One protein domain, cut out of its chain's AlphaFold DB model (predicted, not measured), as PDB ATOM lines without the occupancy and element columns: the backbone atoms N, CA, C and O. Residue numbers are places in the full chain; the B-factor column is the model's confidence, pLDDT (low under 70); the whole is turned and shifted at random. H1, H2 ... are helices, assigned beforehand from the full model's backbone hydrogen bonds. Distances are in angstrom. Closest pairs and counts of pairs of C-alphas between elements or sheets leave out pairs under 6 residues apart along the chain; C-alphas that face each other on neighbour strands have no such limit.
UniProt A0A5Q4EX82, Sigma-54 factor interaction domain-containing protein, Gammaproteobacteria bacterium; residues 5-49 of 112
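What this domain is: This is residues 5 to 49 of the 112 residues of the protein "Sigma-54 factor interaction domain-containing protein" of Gammaproteobacteria bacterium (UniProt A0A5Q4EX82). Two helices, H1 and the longer H2, run side by side in opposite ways, and the unnamed stretch of residues 33 to 49 turns beyond the last residue of H2 and folds back along one side of the two. The printed part has 45 residues with two named helices, H1 then H2, and no named strand; its class is all helix, with 23 residues in named elements. It is compact, with a radius of gyration of the C-alphas of 10.1 A, and its outline is elongated, spanning 30 by 19 by 16 A.

Where its parts are: H1, residues 5 to 12, begins at C-alpha 5 (25.558, -34.892, -22.405) and is 10.8 A long from first to last C-alpha. H2, residues 18 to 32, is 21.6 A long and ends at C-alpha 32 (35.969, -31.757, -10.957).

How they stand to each other: H1 and H2 are close but not clearly touching; their closest C-alphas, those of Leu 10 and Leu 22, are 7.9 A apart. They run opposite ways at a shallow tilt of 16 degrees. In H1 and H2 every O i to N i+4 pair is within hydrogen-bond range.

The domain as a whole: The two C-alphas farthest apart, those of Pro 16 and Asp 35, are 29.6 A apart. The link from H1 to H2 is tight, and the printed part has no cut. The pLDDT is under 70 at residues 14 to 21, 45 and 47 to 49.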
ATOM      1  N   ALA A   5      26.515 -35.658 -23.205       84.56
ATOM      2  CA  ALA A   5      25.558 -34.892 -22.405       84.56
ATOM      3  C   ALA A   5      26.135 -33.554 -21.906       84.56
ATOM      4  O   ALA A   5      25.464 -32.525 -21.966       84.56
ATOM      5  N   ALA A   6      27.397 -33.549 -21.462       84.12
ATOM      6  CA  ALA A   6      28.095 -32.326 -21.075       84.12
ATOM      7  C   ALA A   6      28.345 -31.425 -22.294       84.12
ATOM      8  O   ALA A   6      28.150 -30.216 -22.219       84.12
ATOM      9  N   LEU A   7      28.698 -32.013 -23.441       85.31
ATOM     10  CA  LEU A   7      28.889 -31.277 -24.690       85.31
ATOM     11  C   LEU A   7      27.597 -30.591 -25.155       85.31
ATOM     12  O   LEU A   7      27.630 -29.416 -25.504       85.31
ATOM     13  N   ALA A   8      26.457 -31.287 -25.108       84.44
ATOM     14  CA  ALA A   8      25.162 -30.714 -25.473       84.44
ATOM     15  C   ALA A   8      24.807 -29.488 -24.611       84.44
ATOM     16  O   ALA A   8      24.343 -28.480 -25.137       84.44
ATOM     17  N   ARG A   9      25.094 -29.541 -23.303       83.56
ATOM     18  CA  ARG A   9      24.910 -28.401 -22.388       83.56
ATOM     19  C   ARG A   9      25.850 -27.237 -22.708       83.56
ATOM     20  O   ARG A   9      25.401 -26.098 -22.752       83.56
ATOM     21  N   LEU A  10      27.123 -27.519 -23.000       84.06
ATOM     22  CA  LEU A  10      28.088 -26.498 -23.434       84.06
ATOM     23  C   LEU A  10      27.657 -25.813 -24.742       84.06
ATOM     24  O   LEU A  10      27.843 -24.611 -24.893       84.06
ATOM     25  N   MET A  11      27.075 -26.562 -25.680       82.31
ATOM     26  CA  MET A  11      26.592 -26.028 -26.957       82.31
ATOM     27  C   MET A  11      25.291 -25.224 -26.831       82.31
ATOM     28  O   MET A  11      25.046 -24.348 -27.654       82.31
ATOM     29  N   ALA A  12      24.460 -25.517 -25.829       80.25
ATOM     30  CA  ALA A  12      23.202 -24.811 -25.592       80.25
ATOM     31  C   ALA A  12      23.374 -23.477 -24.840       80.25
ATOM     32  O   ALA A  12      22.452 -22.662 -24.820       80.25
ATOM     33  N   HIS A  13      24.533 -23.243 -24.217       76.25
ATOM     34  CA  HIS A  13      24.804 -22.019 -23.465       76.25
ATOM     35  C   HIS A  13      25.166 -20.850 -24.396       76.25
ATOM     36  O   HIS A  13      25.899 -21.025 -25.366       76.25
ATOM     37  N   GLN A  14      24.687 -19.641 -24.083       60.38
ATOM     38  CA  GLN A  14      24.927 -18.442 -24.910       60.38
ATOM     39  C   GLN A  14      26.295 -17.774 -24.680       60.38
ATOM     40  O   GLN A  14      26.644 -16.864 -25.419       60.38
ATOM     41  N   TRP A  15      27.071 -18.224 -23.685       68.94
ATOM     42  CA  TRP A  15      28.419 -17.722 -23.357       68.94
ATOM     43  C   TRP A  15      28.541 -16.186 -23.341       68.94
ATOM     44  O   TRP A  15      29.278 -15.619 -24.151       68.94
ATOM     45  N   PRO A  16      27.853 -15.490 -22.417       54.56
ATOM     46  CA  PRO A  16      27.913 -14.027 -22.316       54.56
ATOM     47  C   PRO A  16      29.335 -13.471 -22.101       54.56
ATOM     48  O   PRO A  16      29.581 -12.304 -22.392       54.56
ATOM     49  N   GLY A  17      30.268 -14.286 -21.594       59.09
ATOM     50  CA  GLY A  17      31.694 -13.992 -21.428       59.09
ATOM     51  C   GLY A  17      32.611 -14.582 -22.511       59.09
ATOM     52  O   GLY A  17      33.826 -14.681 -22.287       59.09
ATOM     53  N   ASN A  18      32.073 -14.974 -23.675       68.19
ATOM     54  CA  ASN A  18      32.831 -15.470 -24.830       68.19
ATOM     55  C   ASN A  18      33.693 -16.725 -24.518       68.19
ATOM     56  O   ASN A  18      33.422 -17.513 -23.609       68.19
ATOM     57  N   VAL A  19      34.775 -16.925 -25.284       63.38
ATOM     58  CA  VAL A  19      35.720 -18.060 -25.199       63.38
ATOM     59  C   VAL A  19      36.380 -18.192 -23.816       63.38
ATOM     60  O   VAL A  19      36.796 -19.287 -23.432       63.38
ATOM     61  N   ARG A  20      36.479 -17.103 -23.037       62.72
ATOM     62  CA  ARG A  20      37.069 -17.143 -21.690       62.72
ATOM     63  C   ARG A  20      36.153 -17.864 -20.708       62.72
ATOM     64  O   ARG A  20      36.647 -18.668 -19.924       62.72
ATOM     65  N   GLU A  21      34.851 -17.613 -20.769       67.75
ATOM     66  CA  GLU A  21      33.873 -18.321 -19.941       67.75
ATOM     67  C   GLU A  21      33.860 -19.812 -20.288       67.75
ATOM     68  O   GLU A  21      33.987 -20.646 -19.394       67.75
ATOM     69  N   LEU A  22      33.879 -20.150 -21.583       77.50
ATOM     70  CA  LEU A  22      34.036 -21.533 -22.039       77.50
ATOM     71  C   LEU A  22      35.315 -22.174 -21.487       77.50
ATOM     72  O   LEU A  22      35.268 -23.271 -20.933       77.50
ATOM     73  N   LYS A  23      36.458 -21.486 -21.587       75.44
ATOM     74  CA  LYS A  23      37.739 -21.964 -21.048       75.44
ATOM     75  C   LYS A  23      37.667 -22.171 -19.536       75.44
ATOM     76  O   LYS A  23      38.141 -23.193 -19.047       75.44
ATOM     77  N   HIS A  24      37.099 -21.224 -18.795       75.81
ATOM     78  CA  HIS A  24      37.048 -21.283 -17.338       75.81
ATOM     79  C   HIS A  24      36.124 -22.409 -16.860       75.81
ATOM     80  O   HIS A  24      36.493 -23.175 -15.971       75.81
ATOM     81  N   THR A  25      34.975 -22.573 -17.514       81.62
ATOM     82  CA  THR A  25      34.056 -23.687 -17.285       81.62
ATOM     83  C   THR A  25      34.709 -25.026 -17.611       81.62
ATOM     84  O   THR A  25      34.621 -25.952 -16.809       81.62
ATOM     85  N   LEU A  26      35.416 -25.139 -18.742       82.88
ATOM     86  CA  LEU A  26      36.135 -26.362 -19.109       82.88
ATOM     87  C   LEU A  26      37.262 -26.692 -18.124       82.88
ATOM     88  O   LEU A  26      37.427 -27.857 -17.776       82.88
ATOM     89  N   LEU A  27      38.006 -25.691 -17.644       80.38
ATOM     90  CA  LEU A  27      39.039 -25.869 -16.619       80.38
ATOM     91  C   LEU A  27      38.437 -26.376 -15.305       80.38
ATOM     92  O   LEU A  27      38.916 -27.365 -14.754       80.38
ATOM     93  N   ARG A  28      37.354 -25.754 -14.829       81.25
ATOM     94  CA  ARG A  28      36.665 -26.187 -13.606       81.25
ATOM     95  C   ARG A  28      36.063 -27.582 -13.753       81.25
ATOM     96  O   ARG A  28      36.227 -28.412 -12.863       81.25
ATOM     97  N   ALA A  29      35.453 -27.878 -14.897       84.88
ATOM     98  CA  ALA A  29      34.949 -29.210 -15.205       84.88
ATOM     99  C   ALA A  29      36.081 -30.252 -15.255       84.88
ATOM    100  O   ALA A  29      35.912 -31.369 -14.773       84.88
ATOM    101  N   ALA A  30      37.253 -29.903 -15.793       83.62
ATOM    102  CA  ALA A  30      38.414 -30.790 -15.810       83.62
ATOM    103  C   ALA A  30      38.947 -31.076 -14.397       83.62
ATOM    104  O   ALA A  30      39.308 -32.215 -14.112       83.62
ATOM    105  N   ILE A  31      38.949 -30.080 -13.504       83.81
ATOM    106  CA  ILE A  31      39.328 -30.258 -12.093       83.81
ATOM    107  C   ILE A  31      38.334 -31.185 -11.385       83.81
ATOM    108  O   ILE A  31      38.750 -32.125 -10.711       83.81
ATOM    109  N   LEU A  32      37.032 -30.963 -11.582       83.19
ATOM    110  CA  LEU A  32      35.969 -31.757 -10.957       83.19
ATOM    111  C   LEU A  32      36.010 -33.233 -11.382       83.19
ATOM    112  O   LEU A  32      35.691 -34.125 -10.604       83.19
ATOM    113  N   ASN A  33      36.419 -33.488 -12.626       84.75
ATOM    114  CA  ASN A  33      36.456 -34.824 -13.217       84.75
ATOM    115  C   ASN A  33      37.877 -35.380 -13.375       84.75
ATOM    116  O   ASN A  33      38.097 -36.311 -14.158       84.75
ATOM    117  N   ARG A  34      38.839 -34.823 -12.629       79.38
ATOM    118  CA  ARG A  34      40.257 -35.211 -12.634       79.38
ATOM    119  C   ARG A  34      40.446 -36.725 -12.563       79.38
ATOM    120  O   ARG A  34      41.247 -37.277 -13.311       79.38
ATOM    121  N   ASP A  35      39.690 -37.383 -11.691       78.62
ATOM    122  CA  ASP A  35      39.876 -38.802 -11.383       78.62
ATOM    123  C   ASP A  35      39.142 -39.734 -12.366       78.62
ATOM    124  O   ASP A  35      39.360 -40.943 -12.360       78.62
ATOM    125  N   LYS A  36      38.290 -39.183 -13.242       75.62
ATOM    126  CA  LYS A  36      37.463 -39.949 -14.189       75.62
ATOM    127  C   LYS A  36      38.044 -40.016 -15.603       75.62
ATOM    128  O   LYS A  36      37.597 -40.823 -16.412       75.62
ATOM    129  N   GLY A  37      38.986 -39.135 -15.951       76.88
ATOM    130  CA  GLY A  37      39.543 -39.027 -17.310       76.88
ATOM    131  C   GLY A  37      38.561 -38.504 -18.378       76.88
ATOM    132  O   GLY A  37      38.942 -38.285 -19.535       76.88
ATOM    133  N   CYS A  38      37.301 -38.249 -18.010       82.31
ATOM    134  CA  CYS A  38      36.277 -37.677 -18.873       82.31
ATOM    135  C   CYS A  38      35.416 -36.643 -18.131       82.31
ATOM    136  O   CYS A  38      35.067 -36.831 -16.973       82.31
ATOM    137  N   ILE A  39      35.067 -35.546 -18.808       83.06
ATOM    138  CA  ILE A  39      34.139 -34.538 -18.288       83.06
ATOM    139  C   ILE A  39      32.719 -35.047 -18.536       83.06
ATOM    140  O   ILE A  39      32.190 -34.889 -19.636       83.06
ATOM    141  N   ASP A  40      32.130 -35.699 -17.535       83.94
ATOM    142  CA  ASP A  40      30.717 -36.101 -17.526       83.94
ATOM    143  C   ASP A  40      29.833 -35.083 -16.787       83.94
ATOM    144  O   ASP A  40      28.670 -34.890 -17.141       83.94
ATOM    145  N   THR A  41      30.419 -34.378 -15.819       81.56
ATOM    146  CA  THR A  41      29.729 -33.464 -14.912       81.56
ATOM    147  C   THR A  41      30.262 -32.048 -15.114       81.56
ATOM    148  O   THR A  41      31.470 -31.816 -15.042       81.56
ATOM    149  N   LEU A  42      29.371 -31.096 -15.391       81.38
ATOM    150  CA  LEU A  42      29.713 -29.671 -15.424       81.38
ATOM    151  C   LEU A  42      29.606 -29.072 -14.011       81.38
ATOM    152  O   LEU A  42      28.897 -29.644 -13.182       81.38
ATOM    153  N   PRO A  43      30.284 -27.943 -13.731       77.25
ATOM    154  CA  PRO A  43      30.169 -27.243 -12.452       77.25
ATOM    155  C   PRO A  43      28.705 -26.953 -12.072       77.25
ATOM    156  O   PRO A  43      27.881 -26.692 -12.947       77.25
ATOM    157  N   GLU A  44      28.364 -26.998 -10.780       70.50
ATOM    158  CA  GLU A  44      26.988 -26.760 -10.300       70.50
ATOM    159  C   GLU A  44      26.481 -25.344 -10.614       70.50
ATOM    160  O   GLU A  44      25.288 -25.124 -10.794       70.50
ATOM    161  N   ASP A  45      27.397 -24.387 -10.728       66.12
ATOM    162  CA  ASP A  45      27.137 -23.005 -11.112       66.12
ATOM    163  C   ASP A  45      27.077 -22.794 -12.634       66.12
ATOM    164  O   ASP A  45      26.933 -21.659 -13.072       66.12
ATOM    165  N   PHE A  46      27.145 -23.859 -13.443       71.50
ATOM    166  CA  PHE A  46      27.141 -23.772 -14.908       71.50
ATOM    167  C   PHE A  46      25.894 -23.086 -15.476       71.50
ATOM    168  O   PHE A  46      26.027 -22.217 -16.326       71.50
ATOM    169  N   ASP A  47      24.702 -23.449 -14.993       66.19
ATOM    170  CA  ASP A  47      23.441 -22.835 -15.442       66.19
ATOM    171  C   ASP A  47      23.145 -21.518 -14.702       66.19
ATOM    172  O   ASP A  47      22.115 -20.874 -14.928       66.19
ATOM    173  N   ARG A  48      24.020 -21.113 -13.771       62.19
ATOM    174  CA  ARG A  48      23.854 -19.866 -13.037       62.19
ATOM    175  C   ARG A  48      24.416 -18.739 -13.901       62.19
ATOM    176  O   ARG A  48      25.558 -18.842 -14.350       62.19
ATOM    177  N   PRO A  49      23.668 -17.643 -14.115       53.28
ATOM    178  CA  PRO A  49      24.264 -16.461 -14.707       53.28
ATOM    179  C   PRO A  49      25.486 -16.083 -13.860       53.28
ATOM    180  O   PRO A  49      25.411 -16.148 -12.623       53.28
TER     181      PRO A  49